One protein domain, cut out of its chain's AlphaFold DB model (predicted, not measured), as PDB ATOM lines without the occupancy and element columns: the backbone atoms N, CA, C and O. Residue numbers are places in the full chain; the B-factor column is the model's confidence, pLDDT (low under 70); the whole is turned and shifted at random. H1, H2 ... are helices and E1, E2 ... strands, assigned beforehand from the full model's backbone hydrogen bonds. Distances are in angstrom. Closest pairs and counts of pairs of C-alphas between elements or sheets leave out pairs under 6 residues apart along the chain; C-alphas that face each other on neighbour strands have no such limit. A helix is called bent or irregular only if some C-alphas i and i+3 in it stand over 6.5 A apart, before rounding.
ATOM      1  N   GLU A  87      88.737 148.047 112.816       77.62
ATOM      2  CA  GLU A  87      89.422 148.326 114.075       77.62
ATOM      3  C   GLU A  87      88.407 148.981 115.017       77.62
ATOM      4  O   GLU A  87      87.651 149.850 114.585       77.62
ATOM      5  N   SER A  88      88.293 148.482 116.256       73.38
ATOM      6  CA  SER A  88      87.354 148.989 117.282       73.38
ATOM      7  C   SER A  88      85.885 149.172 116.833       73.38
ATOM      8  O   SER A  88      85.157 150.007 117.361       73.38
ATOM      9  N   GLY A  89      85.420 148.360 115.874       70.75
ATOM     10  CA  GLY A  89      84.052 148.404 115.334       70.75
ATOM     11  C   GLY A  89      83.858 149.356 114.145       70.75
ATOM     12  O   GLY A  89      82.797 149.333 113.510       70.75
ATOM     13  N   ILE A  90      84.886 150.129 113.790       74.31
ATOM     14  CA  ILE A  90      84.898 151.049 112.650       74.31
ATOM     15  C   ILE A  90      85.517 150.336 111.442       74.31
ATOM     16  O   ILE A  90      86.569 149.704 111.541       74.31
ATOM     17  N   SER A  91      84.852 150.409 110.286       78.94
ATOM     18  CA  SER A  91      85.396 149.884 109.027       78.94
ATOM     19  C   SER A  91      86.548 150.765 108.553       78.94
ATOM     20  O   SER A  91      86.360 151.969 108.385       78.94
ATOM     21  N   LEU A  92      87.715 150.170 108.292       82.62
ATOM     22  CA  LEU A  92      88.850 150.884 107.695       82.62
ATOM     23  C   LEU A  92      88.650 151.117 106.190       82.62
ATOM     24  O   LEU A  92      89.286 151.993 105.607       82.62
ATOM     25  N   LEU A  93      87.762 150.343 105.556       83.75
ATOM     26  CA  LEU A  93      87.382 150.519 104.158       83.75
ATOM     27  C   LEU A  93      86.170 151.444 104.043       83.75
ATOM     28  O   LEU A  93      85.174 151.291 104.760       83.75
ATOM     29  N   THR A  94      86.249 152.378 103.100       84.12
ATOM     30  CA  THR A  94      85.155 153.265 102.713       84.12
ATOM     31  C   THR A  94      84.150 152.498 101.852       84.12
ATOM     32  O   THR A  94      84.541 151.852 100.876       84.12
ATOM     33  N   PRO A  95      82.849 152.554 102.171       83.31
ATOM     34  CA  PRO A  95      81.851 151.841 101.393       83.31
ATOM     35  C   PRO A  95      81.757 152.359  99.956       83.31
ATOM     36  O   PRO A  95      81.916 153.554  99.708       83.31
ATOM     37  N   LYS A  96      81.462 151.452  99.017       83.56
ATOM     38  CA  LYS A  96      81.302 151.697  97.569       83.56
ATOM     39  C   LYS A  96      82.537 152.237  96.845       83.56
ATOM     40  O   LYS A  96      82.461 152.542  95.656       83.56
ATOM     41  N   TYR A  97      83.675 152.329  97.524       86.44
ATOM     42  CA  TYR A  97      84.933 152.650  96.873       86.44
ATOM     43  C   TYR A  97      85.558 151.369  96.288       86.44
ATOM     44  O   TYR A  97      85.546 150.335  96.961       86.44
ATOM     45  N   PRO A  98      86.066 151.389  95.042       89.19
ATOM     46  CA  PRO A  98      86.756 150.245  94.461       89.19
ATOM     47  C   PRO A  98      88.174 150.114  95.035       89.19
ATOM     48  O   PRO A  98      88.973 151.045  94.974       89.19
ATOM     49  N   TYR A  99      88.495 148.932  95.550       88.75
ATOM     50  CA  TYR A  99      89.790 148.575  96.112       88.75
ATOM     51  C   TYR A  99      90.452 147.453  95.314       88.75
ATOM     52  O   TYR A  99      89.810 146.475  94.926       88.75
ATOM     53  N   MET A 100      91.767 147.569  95.138       91.50
ATOM     54  CA  MET A 100      92.615 146.489  94.646       91.50
ATOM     55  C   MET A 100      93.120 145.672  95.838       91.50
ATOM     56  O   MET A 100      93.756 146.206  96.745       91.50
ATOM     57  N   LEU A 101      92.837 144.372  95.841       91.69
ATOM     58  CA  LEU A 101      93.292 143.436  96.864       91.69
ATOM     59  C   LEU A 101      94.576 142.758  96.383       91.69
ATOM     60  O   LEU A 101      94.548 141.964  95.441       91.69
ATOM     61  N   MET A 102      95.691 143.046  97.054       93.88
ATOM     62  CA  MET A 102      96.994 142.441  96.781       93.88
ATOM     63  C   MET A 102      97.469 141.628  97.978       93.88
ATOM     64  O   MET A 102      97.442 142.105  99.110       93.88
ATOM     65  N   LEU A 103      97.943 140.413  97.714       93.69
ATOM     66  CA  LEU A 103      98.645 139.593  98.689       93.69
ATOM     67  C   LEU A 103     100.129 139.556  98.342       93.69
ATOM     68  O   LEU A 103     100.501 139.156  97.242       93.69
ATOM     69  N   ASN A 104     100.961 139.926  99.305       95.00
ATOM     70  CA  ASN A 104     102.411 139.880  99.193       95.00
ATOM     71  C   ASN A 104     102.937 138.728 100.049       95.00
ATOM     72  O   ASN A 104     102.874 138.789 101.276       95.00
ATOM     73  N   LEU A 105     103.430 137.674  99.402       93.12
ATOM     74  CA  LEU A 105     103.941 136.478 100.065       93.12
ATOM     75  C   LEU A 105     105.462 136.406  99.920       93.12
ATOM     76  O   LEU A 105     105.983 136.303  98.811       93.12
ATOM     77  N   TRP A 106     106.165 136.421 101.049       92.88
ATOM     78  CA  TRP A 106     107.611 136.225 101.104       92.88
ATOM     79  C   TRP A 106     107.927 134.739 101.250       92.88
ATOM     80  O   TRP A 106     107.505 134.106 102.219       92.88
ATOM     81  N   LEU A 107     108.666 134.172 100.295       92.69
ATOM     82  CA  LEU A 107     109.086 132.770 100.323       92.69
ATOM     83  C   LEU A 107     110.608 132.650 100.221       92.69
ATOM     84  O   LEU A 107     111.209 133.289  99.357       92.69
ATOM     85  N   PRO A 108     111.246 131.787 101.030       92.81
ATOM     86  CA  PRO A 108     112.654 131.475 100.851       92.81
ATOM     87  C   PRO A 108     112.857 130.653  99.579       92.81
ATOM     88  O   PRO A 108     112.030 129.794  99.234       92.81
ATOM     89  N   ASP A 109     113.987 130.866  98.908       89.56
ATOM     90  CA  ASP A 109     114.326 130.137  97.689       89.56
ATOM     91  C   ASP A 109     114.913 128.742  97.977       89.56
ATOM     92  O   ASP A 109     116.093 128.449  97.768       89.56
ATOM     93  N   SER A 110     114.046 127.850  98.462       90.88
ATOM     94  CA  SER A 110     114.365 126.467  98.827       90.88
ATOM     95  C   SER A 110     114.000 125.464  97.726       90.88
ATOM     96  O   SER A 110     113.097 125.691  96.923       90.88
ATOM     97  N   ILE A 111     114.666 124.302  97.705       90.12
ATOM     98  CA  ILE A 111     114.353 123.232  96.740       90.12
ATOM     99  C   ILE A 111     112.909 122.731  96.877       90.12
ATOM    100  O   ILE A 111     112.266 122.432  95.876       90.12
ATOM    101  N   HIS A 112     112.375 122.707  98.101       90.19
ATOM    102  CA  HIS A 112     111.000 122.299  98.374       90.19
ATOM    103  C   HIS A 112     109.986 123.285  97.785       90.19
ATOM    104  O   HIS A 112     109.053 122.856  97.112       90.19
ATOM    105  N   ASN A 113     110.210 124.594  97.947       90.50
ATOM    106  CA  ASN A 113     109.323 125.624  97.393       90.50
ATOM    107  C   ASN A 113     109.376 125.665  95.863       90.50
ATOM    108  O   ASN A 113     108.353 125.873  95.215       90.50
ATOM    109  N   ARG A 114     110.547 125.403  95.271       88.69
ATOM    110  CA  ARG A 114     110.695 125.287  93.812       88.69
ATOM    111  C   ARG A 114     109.923 124.105  93.242       88.69
ATOM    112  O   ARG A 114     109.272 124.232  92.210       88.69
ATOM    113  N   ASN A 115     109.986 122.967  93.928       89.56
ATOM    114  CA  ASN A 115     109.345 121.733  93.483       89.56
ATOM    115  C   ASN A 115     107.848 121.672  93.820       89.56
ATOM    116  O   ASN A 115     107.162 120.779  93.332       89.56
ATOM    117  N   ALA A 116     107.328 122.615  94.615       87.69
ATOM    118  CA  ALA A 116     105.905 122.700  94.941       87.69
ATOM    119  C   ALA A 116     105.021 122.981  93.709       87.69
ATOM    120  O   ALA A 116     103.829 122.684  93.725       87.69
ATOM    121  N   GLY A 117     105.594 123.530  92.630       88.38
ATOM    122  CA  GLY A 117     104.882 123.777  91.380       88.38
ATOM    123  C   GLY A 117     103.819 124.870  91.514       88.38
ATOM    124  O   GLY A 117     104.095 125.963  92.011       88.38
ATOM    125  N   MET A 118     102.609 124.590  91.024       91.94
ATOM    126  CA  MET A 118     101.488 125.528  91.072       91.94
ATOM    127  C   MET A 118     100.672 125.311  92.345       91.94
ATOM    128  O   MET A 118     100.066 124.260  92.539       91.94
ATOM    129  N   SER A 119     100.649 126.328  93.197       92.00
ATOM    130  CA  SER A 119      99.852 126.366  94.422       92.00
ATOM    131  C   SER A 119      98.645 127.286  94.234       92.00
ATOM    132  O   SER A 119      98.617 128.110  93.323       92.00
ATOM    133  N   ILE A 120      97.622 127.159  95.079       93.50
ATOM    134  CA  ILE A 120      96.438 128.031  95.054       93.50
ATOM    135  C   ILE A 120      96.336 128.749  96.390       93.50
ATOM    136  O   ILE A 120      96.443 128.120  97.440       93.50
ATOM    137  N   ILE A 121      96.070 130.051  96.347       94.50
ATOM    138  CA  ILE A 121      95.695 130.828  97.528       94.50
ATOM    139  C   ILE A 121      94.206 131.118  97.465       94.50
ATOM    140  O   ILE A 121      93.665 131.460  96.408       94.50
ATOM    141  N   THR A 122      93.555 130.977  98.616       93.94
ATOM    142  CA  THR A 122      92.151 131.326  98.800       93.94
ATOM    143  C   THR A 122      92.053 132.484  99.783       93.94
ATOM    144  O   THR A 122      92.576 132.392 100.888       93.94
ATOM    145  N   LEU A 123      91.376 133.557  99.378       92.50
ATOM    146  CA  LEU A 123      90.985 134.663 100.244       92.50
ATOM    147  C   LEU A 123      89.474 134.574 100.468       92.50
ATOM    148  O   LEU A 123      88.705 134.552  99.505       92.50
ATOM    149  N   GLU A 124      89.050 134.525 101.723       91.44
ATOM    150  CA  GLU A 124      87.644 134.449 102.113       91.44
ATOM    151  C   GLU A 124      87.274 135.686 102.919       91.44
ATOM    152  O   GLU A 124      87.928 136.011 103.908       91.44
ATOM    153  N   LEU A 125      86.239 136.393 102.476       87.94
ATOM    154  CA  LEU A 125      85.742 137.581 103.146       87.94
ATOM    155  C   LEU A 125      84.490 137.212 103.917       87.94
ATOM    156  O   LEU A 125      83.496 136.773 103.336       87.94
ATOM    157  N   TYR A 126      84.550 137.433 105.221       86.38
ATOM    158  CA  TYR A 126      83.458 137.179 106.142       86.38
ATOM    159  C   TYR A 126      82.809 138.495 106.573       86.38
ATOM    160  O   TYR A 126      83.491 139.488 106.836       86.38
ATOM    161  N   GLY A 127      81.478 138.501 106.636       81.50
ATOM    162  CA  GLY A 127      80.703 139.590 107.223       81.50
ATOM    163  C   GLY A 127      80.722 139.563 108.754       81.50
ATOM    164  O   GLY A 127      81.331 138.688 109.371       81.50
ATOM    165  N   ARG A 128      80.005 140.502 109.388       75.81
ATOM    166  CA  ARG A 128      79.908 140.561 110.862       75.81
ATOM    167  C   ARG A 128      79.311 139.296 111.475       75.81
ATOM    168  O   ARG A 128      79.782 138.868 112.518       75.81
ATOM    169  N   GLU A 129      78.361 138.659 110.798       80.75
ATOM    170  CA  GLU A 129      77.727 137.408 111.244       80.75
ATOM    171  C   GLU A 129      78.563 136.150 110.931       80.75
ATOM    172  O   GLU A 129      78.050 135.037 110.970       80.75
ATOM    173  N   HIS A 130      79.841 136.311 110.557       80.94
ATOM    174  CA  HIS A 130      80.715 135.218 110.096       80.94
ATOM    175  C   HIS A 130      80.149 134.453 108.887       80.94
ATOM    176  O   HIS A 130      80.515 133.312 108.611       80.94
ATOM    177  N   VAL A 131      79.290 135.115 108.112       85.81
ATOM    178  CA  VAL A 131      78.789 134.614 106.836       85.81
ATOM    179  C   VAL A 131      79.795 134.955 105.744       85.81
ATOM    180  O   VAL A 131      80.267 136.090 105.653       85.81
ATOM    181  N   LEU A 132      80.125 133.969 104.912       86.50
ATOM    182  CA  LEU A 132      80.995 134.152 103.756       86.50
ATOM    183  C   LEU A 132      80.308 135.070 102.731       86.50
ATOM    184  O   LEU A 132      79.310 134.685 102.127       86.50
ATOM    185  N   ILE A 133      80.862 136.263 102.518       86.38
ATOM    186  CA  ILE A 133      80.383 137.234 101.523       86.38
ATOM    187  C   ILE A 133      80.962 136.886 100.153       86.38
ATOM    188  O   ILE A 133      80.243 136.783  99.162       86.38
ATOM    189  N   GLN A 134      82.283 136.714 100.096       87.31
ATOM    190  CA  GLN A 134      82.992 136.498  98.841       87.31
ATOM    191  C   GLN A 134      84.226 135.629  99.052       87.31
ATOM    192  O   GLN A 134      84.893 135.692 100.082       87.31
ATOM    193  N   ARG A 135      84.544 134.824  98.039       90.44
ATOM    194  CA  ARG A 135      85.727 133.969  98.006       90.44
ATOM    195  C   ARG A 135      86.502 134.230  96.722       90.44
ATOM    196  O   ARG A 135      85.956 134.081  95.631       90.44
ATOM    197  N   PHE A 136      87.781 134.550  96.853       92.25
ATOM    198  CA  PHE A 136      88.719 134.661  95.744       92.25
ATOM    199  C   PHE A 136      89.674 133.474  95.768       92.25
ATOM    200  O   PHE A 136      90.151 133.074  96.828       92.25
ATOM    201  N   ARG A 137      89.954 132.902  94.599       94.12
ATOM    202  CA  ARG A 137      90.936 131.828  94.431       94.12
ATOM    203  C   ARG A 137      91.866 132.193  93.292       94.12
ATOM    204  O   ARG A 137      91.398 132.427  92.178       94.12
ATOM    205  N   LYS A 138      93.165 132.243  93.570       94.38
ATOM    206  CA  LYS A 138      94.187 132.553  92.568       94.38
ATOM    207  C   LYS A 138      95.291 131.500  92.612       94.38
ATOM    208  O   LYS A 138      95.833 131.249  93.692       94.38
ATOM    209  N   PRO A 139      95.614 130.863  91.475       93.88
ATOM    210  CA  PRO A 139      96.814 130.058  91.383       93.88
ATOM    211  C   PRO A 139      98.039 130.971  91.383       93.88
ATOM    212  O   PRO A 139      97.998 132.094  90.878       93.88
ATOM    213  N   PHE A 140      99.137 130.473  91.924       93.75
ATOM    214  CA  PHE A 140     100.436 131.114  91.861       93.75
ATOM    215  C   PHE A 140     101.524 130.055  91.730       93.75
ATOM    216  O   PHE A 140     101.340 128.882  92.062       93.75
ATOM    217  N   SER A 141     102.674 130.479  91.235       91.56
ATOM    218  CA  SER A 141     103.841 129.626  91.062       91.56
ATOM    219  C   SER A 141     105.090 130.439  91.327       91.56
ATOM    220  O   SER A 141     105.132 131.633  91.018       91.56
ATOM    221  N   MET A 142     106.124 129.788  91.844       90.94
ATOM    222  CA  MET A 142     107.420 130.433  91.974       90.94
ATOM    223  C   MET A 142     108.010 130.688  90.571       90.94
ATOM    224  O   MET A 142     108.012 129.771  89.747       90.94
ATOM    225  N   PRO A 143     108.499 131.903  90.259       90.12
ATOM    226  CA  PRO A 143     109.159 132.195  88.998       90.12
ATOM    227  C   PRO A 143     110.369 131.282  88.830       90.12
ATOM    228  O   PRO A 143     111.257 131.218  89.684       90.12
ATOM    229  N   TYR A 144     110.395 130.572  87.708       89.88
ATOM    230  CA  TYR A 144     111.468 129.647  87.398       89.88
ATOM    231  C   TYR A 144     112.786 130.393  87.157       89.88
ATOM    232  O   TYR A 144     112.838 131.401  86.451       89.88
ATOM    233  N   ARG A 145     113.870 129.859  87.723       90.38
ATOM    234  CA  ARG A 145     115.250 130.274  87.456       90.38
ATOM    235  C   ARG A 145     116.100 129.026  87.293       90.38
ATOM    236  O   ARG A 145     115.996 128.110  88.111       90.38
ATOM    237  N   SER A 146     116.942 129.008  86.263       93.00
ATOM    238  CA  SER A 146     117.850 127.890  86.026       93.00
ATOM    239  C   SER A 146     118.934 127.818  87.110       93.00
ATOM    240  O   SER A 146     119.183 128.787  87.840       93.00
ATOM    241  N   ASN A 147     119.573 126.654  87.241       93.12
ATOM    242  CA  ASN A 147     120.596 126.451  88.266       93.12
ATOM    243  C   ASN A 147     121.850 127.300  87.990       93.12
ATOM    244  O   ASN A 147     122.490 127.793  88.915       93.12
ATOM    245  N   GLU A 148     122.154 127.537  86.716       95.81
ATOM    246  CA  GLU A 148     123.298 128.326  86.260       95.81
ATOM    247  C   GLU A 148     123.114 129.804  86.616       95.81
ATOM    248  O   GLU A 148     124.003 130.416  87.206       95.81
ATOM    249  N   VAL A 149     121.932 130.369  86.334       94.94
ATOM    250  CA  VAL A 149     121.607 131.767  86.672       94.94
ATOM    251  C   VAL A 149     121.694 131.990  88.178       94.94
ATOM    252  O   VAL A 149     122.234 132.995  88.635       94.94
ATOM    253  N   ARG A 150     121.198 131.030  88.960       92.50
ATOM    254  CA  ARG A 150     121.279 131.062  90.421       92.50
ATOM    255  C   ARG A 150     122.720 131.006  90.913       92.50
ATOM    256  O   ARG A 150     123.083 131.791  91.779       92.50
ATOM    257  N   MET A 151     123.543 130.124  90.349       94.75
ATOM    258  CA  MET A 151     124.957 130.028  90.711       94.75
ATOM    259  C   MET A 151     125.691 131.341  90.423       94.75
ATOM    260  O   MET A 151     126.391 131.849  91.295       94.75
ATOM    261  N   ILE A 152     125.479 131.931  89.243       96.50
ATOM    262  CA  ILE A 152     126.071 133.225  88.877       96.50
ATOM    263  C   ILE A 152     125.599 134.327  89.831       96.50
ATOM    264  O   ILE A 152     126.425 135.086  90.332       96.50
ATOM    265  N   ASN A 153     124.296 134.395  90.124       94.12
ATOM    266  CA  ASN A 153     123.731 135.381  91.046       94.12
ATOM    267  C   ASN A 153     124.328 135.247  92.455       94.12
ATOM    268  O   ASN A 153     124.730 136.239  93.061       94.12
ATOM    269  N   ASN A 154     124.441 134.017  92.952       94.25
ATOM    270  CA  ASN A 154     124.980 133.742  94.277       94.25
ATOM    271  C   ASN A 154     126.477 134.052  94.361       94.25
ATOM    272  O   ASN A 154     126.912 134.567  95.381       94.25
ATOM    273  N   ILE A 155     127.254 133.809  93.300       96.06
ATOM    274  CA  ILE A 155     128.675 134.191  93.242       96.06
ATOM    275  C   ILE A 155     128.821 135.716  93.191       96.06
ATOM    276  O   ILE A 155     129.610 136.281  93.945       96.06
ATOM    277  N   LEU A 156     128.047 136.384  92.332       96.88
ATOM    278  CA  LEU A 156     128.120 137.833  92.140       96.88
ATOM    279  C   LEU A 156     127.750 138.600  93.417       96.88
ATOM    280  O   LEU A 156     128.409 139.580  93.763       96.88
ATOM    281  N   PHE A 157     126.723 138.140  94.133       95.88
ATOM    282  CA  PHE A 157     126.215 138.789  95.344       95.88
ATOM    283  C   PHE A 157     126.642 138.101  96.652       95.88
ATOM    284  O   PHE A 157     126.211 138.518  97.728       95.88
ATOM    285  N   ALA A 158     127.550 137.118  96.594       96.25
ATOM    286  CA  ALA A 158     128.111 136.417  97.756       96.25
ATOM    287  C   ALA A 158     128.510 137.343  98.923       96.25
ATOM    288  O   ALA A 158     128.062 137.092 100.045       96.25
ATOM    289  N   PRO A 159     129.295 138.426  98.720       96.25
ATOM    290  CA  PRO A 159     129.687 139.286  99.836       96.25
ATOM    291  C   PRO A 159     128.483 139.954 100.517       96.25
ATOM    292  O   PRO A 159     128.472 140.088 101.738       96.25
ATOM    293  N   LEU A 160     127.444 140.332  99.764       96.44
ATOM    294  CA  LEU A 160     126.241 140.958 100.326       96.44
ATOM    295  C   LEU A 160     125.393 139.970 101.128       96.44
ATOM    296  O   LEU A 160     124.849 140.353 102.167       96.44
ATOM    297  N   TYR A 161     125.309 138.717 100.678       94.69
ATOM    298  CA  TYR A 161     124.646 137.650 101.426       94.69
ATOM    299  C   TYR A 161     125.383 137.342 102.736       94.69
ATOM    300  O   TYR A 161     124.753 137.278 103.789       94.69
ATOM    301  N   ILE A 162     126.718 137.236 102.706       95.62
ATOM    302  CA  ILE A 162     127.535 136.921 103.895       95.62
ATOM    303  C   ILE A 162     127.469 138.040 104.943       95.62
ATOM    304  O   ILE A 162     127.351 137.764 106.133       95.62
ATOM    305  N   ILE A 163     127.503 139.307 104.515       96.25
ATOM    306  CA  ILE A 163     127.377 140.467 105.419       96.25
ATOM    307  C   ILE A 163     125.918 140.631 105.918       96.25
ATOM    308  O   ILE A 163     125.641 141.462 106.780       96.25
ATOM    309  N   GLY A 164     124.966 139.845 105.400       93.50
ATOM    310  CA  GLY A 164     123.555 139.884 105.798       93.50
ATOM    311  C   GLY A 164     122.792 141.100 105.264       93.50
ATOM    312  O   GLY A 164     121.729 141.442 105.780       93.50
ATOM    313  N   ARG A 165     123.327 141.779 104.241       94.50
ATOM    314  CA  ARG A 165     122.665 142.919 103.577       94.50
ATOM    315  C   ARG A 165     121.645 142.482 102.533       94.50
ATOM    316  O   ARG A 165     120.770 143.266 102.186       94.50
ATOM    317  N   MET A 166     121.762 141.252 102.048       93.25
ATOM    318  CA  MET A 166     120.802 140.618 101.151       93.25
ATOM    319  C   MET A 166     120.368 139.272 101.729       93.25
ATOM    320  O   MET A 166     121.164 138.578 102.357       93.25
ATOM    321  N   LYS A 167     119.105 138.907 101.500       92.31
ATOM    322  CA  LYS A 167     118.525 137.608 101.863       92.31
ATOM    323  C   LYS A 167     118.105 136.859 100.601       92.31
ATOM    324  O   LYS A 167     117.728 137.478  99.608       92.31
ATOM    325  N   GLU A 168     118.155 135.532 100.641       90.75
ATOM    326  CA  GLU A 168     117.671 134.661  99.559       90.75
ATOM    327  C   GLU A 168     116.155 134.419  99.675       90.75
ATOM    328  O   GLU A 168     115.672 133.292  99.810       90.75
ATOM    329  N   GLU A 169     115.395 135.510  99.653       91.94
ATOM    330  CA  GLU A 169     113.936 135.502  99.716       91.94
ATOM    331  C   GLU A 169     113.337 136.100  98.445       91.94
ATOM    332  O   GLU A 169     113.925 136.955  97.779       91.94
ATOM    333  N   LEU A 170     112.156 135.613  98.088       91.81
ATOM    334  CA  LEU A 170     111.406 136.055  96.932       91.81
ATOM    335  C   LEU A 170     110.059 136.610  97.387       91.81
ATOM    336  O   LEU A 170     109.300 135.925  98.071       91.81
ATOM    337  N   LEU A 171     109.749 137.820  96.931       94.19
ATOM    338  CA  LEU A 171     108.430 138.422  97.066       94.19
ATOM    339  C   LEU A 171     107.532 137.998  95.900       94.19
ATOM    340  O   LEU A 171     107.830 138.283  94.738       94.19
ATOM    341  N   LEU A 172     106.419 137.345  96.217       93.94
ATOM    342  CA  LEU A 172     105.347 137.029  95.280       93.94
ATOM    343  C   LEU A 172     104.156 137.951  95.540       93.94
ATOM    344  O   LEU A 172     103.466 137.809  96.546       93.94
ATOM    345  N   SER A 173     103.908 138.877  94.616       94.62
ATOM    346  CA  SER A 173     102.732 139.748  94.639       94.62
ATOM    347  C   SER A 173     101.616 139.134  93.801       94.62
ATOM    348  O   SER A 173     101.756 138.959  92.590       94.62
ATOM    349  N   ILE A 174     100.511 138.783  94.453       94.56
ATOM    350  CA  ILE A 174      99.357 138.120  93.845       94.56
ATOM    351  C   ILE A 174      98.155 139.051  93.960       94.56
ATOM    352  O   ILE A 174      97.694 139.371  95.056       94.56
ATOM    353  N   GLU A 175      97.623 139.465  92.816       94.56
ATOM    354  CA  GLU A 175      96.400 140.256  92.752       94.56
ATOM    355  C   GLU A 175      95.172 139.347  92.908       94.56
ATOM    356  O   GLU A 175      94.868 138.507  92.053       94.56
ATOM    357  N   MET A 176      94.447 139.518  94.013       92.50
ATOM    358  CA  MET A 176      93.228 138.760  94.299       92.50
ATOM    359  C   MET A 176      92.024 139.341  93.554       92.50
ATOM    360  O   MET A 176      91.230 138.586  92.987       92.50
ATOM    361  N   SER A 177      91.913 140.672  93.530       90.94
ATOM    362  CA  SER A 177      90.848 141.422  92.857       90.94
ATOM    363  C   SER A 177      91.325 142.834  92.506       90.94
ATOM    364  O   SER A 177      91.978 143.464  93.335       90.94
ATOM    365  N   SER A 178      90.957 143.350  91.333       88.06
ATOM    366  CA  SER A 178      91.262 144.722  90.895       88.06
ATOM    367  C   SER A 178      90.226 145.754  91.342       88.06
ATOM    368  O   SER A 178      90.547 146.929  91.492       88.06
ATOM    369  N   SER A 179      88.973 145.335  91.532       87.06
ATOM    370  CA  SER A 179      87.834 146.233  91.742       87.06
ATOM    371  C   SER A 179      86.876 145.694  92.804       87.06
ATOM    372  O   SER A 179      85.672 145.559  92.572       87.06
ATOM    373  N   PHE A 180      87.405 145.330  93.969       86.38
ATOM    374  CA  PHE A 180      86.586 144.922  95.104       86.38
ATOM    375  C   PHE A 180      85.873 146.138  95.703       86.38
ATOM    376  O   PHE A 180      86.521 147.100  96.098       86.38
ATOM    377  N   GLN A 181      84.549 146.099  95.788       85.88
ATOM    378  CA  GLN A 181      83.765 147.152  96.427       85.88
ATOM    379  C   GLN A 181      83.201 146.626  97.742       85.88
ATOM    380  O   GLN A 181      82.581 145.565  97.785       85.88
ATOM    381  N   PHE A 182      83.432 147.374  98.818       75.69
ATOM    382  CA  PHE A 182      82.876 147.060 100.125       75.69
ATOM    383  C   PHE A 182      81.483 147.685 100.248       75.69
ATOM    384  O   PHE A 182      81.356 148.908 100.227       75.69
ATOM    385  N   ASP A 183      80.437 146.875 100.392       69.50
ATOM    386  CA  ASP A 183      79.098 147.377 100.697       69.50
ATOM    387  C   ASP A 183      78.860 147.369 102.212       69.50
ATOM    388  O   ASP A 183      78.801 146.320 102.846       69.50
ATOM    389  N   ALA A 184      78.640 148.549 102.803       54.38
ATOM    390  CA  ALA A 184      78.240 148.679 104.211       54.38
ATOM    391  C   ALA A 184      76.833 148.115 104.503       54.38
ATOM    392  O   ALA A 184      76.408 148.079 105.655       54.38
ATOM    393  N   VAL A 185      76.088 147.682 103.481       50.12
ATOM    394  CA  VAL A 185      74.706 147.199 103.619       50.12
ATOM    395  C   VAL A 185      74.639 145.848 104.344       50.12
ATOM    396  O   VAL A 185      73.637 145.569 104.995       50.12
ATOM    397  N   SER A 186      75.728 145.070 104.385       42.62
ATOM    398  CA  SER A 186      75.824 143.871 105.237       42.62
ATOM    399  C   SER A 186      75.936 144.182 106.741       42.62
ATOM    400  O   SER A 186      76.225 143.287 107.530       42.62
ATOM    401  N   LEU A 187      75.773 145.452 107.143       40.53
ATOM    402  CA  LEU A 187      75.851 145.941 108.524       40.53
ATOM    403  C   LEU A 187      74.567 146.624 109.018       40.53
ATOM    404  O   LEU A 187      74.564 147.124 110.142       40.53
ATOM    405  N   LEU A 188      73.509 146.693 108.199       36.62
ATOM    406  CA  LEU A 188      72.284 147.451 108.510       36.62
ATOM    407  C   LEU A 188      71.021 146.594 108.673       36.62
ATOM    408  O   LEU A 188      69.910 147.093 108.523       36.62
TER     409      LEU A 188
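AT A GLANCE: This is residues 87 to 188 of the 191 residues of the protein "Seipin" of Schistosoma mattheei (UniProt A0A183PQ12). Two long two-stranded ribbons, E1 with E4 and the hairpin E2 with E3, run along a rod, partly side by side where E3 comes near E4. Helix H2 stands across one end beyond the strands, with residues 146 to 153 and 159 to 164 standing free, and the short helix H3 is at the other end. The printed part has 102 residues, with three named helices and four named strands in the order E1 H1 E2 E3 H2 E4 H3; both sheets are antiparallel and the class is mixed. It is only just extended, close to loose, with a radius of gyration of the C-alphas of 19.5 A and spans of 60 by 28 by 21 A.

IN THESE COORDINATES: E1, residues 98 to 108, begins at C-alpha 98 (86.756, 150.245, 94.461) and is 32.6 A long. E4, residues 169 to 181, is 32.5 A long and bends by 54 degrees at residue 178. E2, residues 118 to 126, measures 26.2 A, and E3, residues 132 to 141, 26.5 A. H2, residues 147 to 162, is 20.1 A long. H1, residues 111 to 115, spans 6.2 A; H3, residues 184 to 187, spans 5.6 A and ends at C-alpha 187 (75.851, 145.941, 108.524).

HOW THE PARTS SIT: E1 and E4 are antiparallel at 164 degrees, with N 103 and O 174 2.9 A apart, within hydrogen-bond range. E2 and E3, a hairpin, are antiparallel at 162 degrees, with N 121 and O 138 2.9 A apart, within range. The closest C-alphas of E3 and E4, Phe 136 and Met 176, are 6.3 A apart. E1 and E3 are apart. H2 is irregular, C-alphas 156 and 159 being 8.0 A apart, with a kink of 60 degrees near residue 156. Every O i to N i+4 pair is within range in H1, and 10 of 12 in H2; H3 is too short for such a pair.

THE WHOLE: The farthest C-alphas, Ile 155 and Leu 188, are 59.9 A apart. The printed part has no cut and no long link. Residues 183 to 188 are under pLDDT 70.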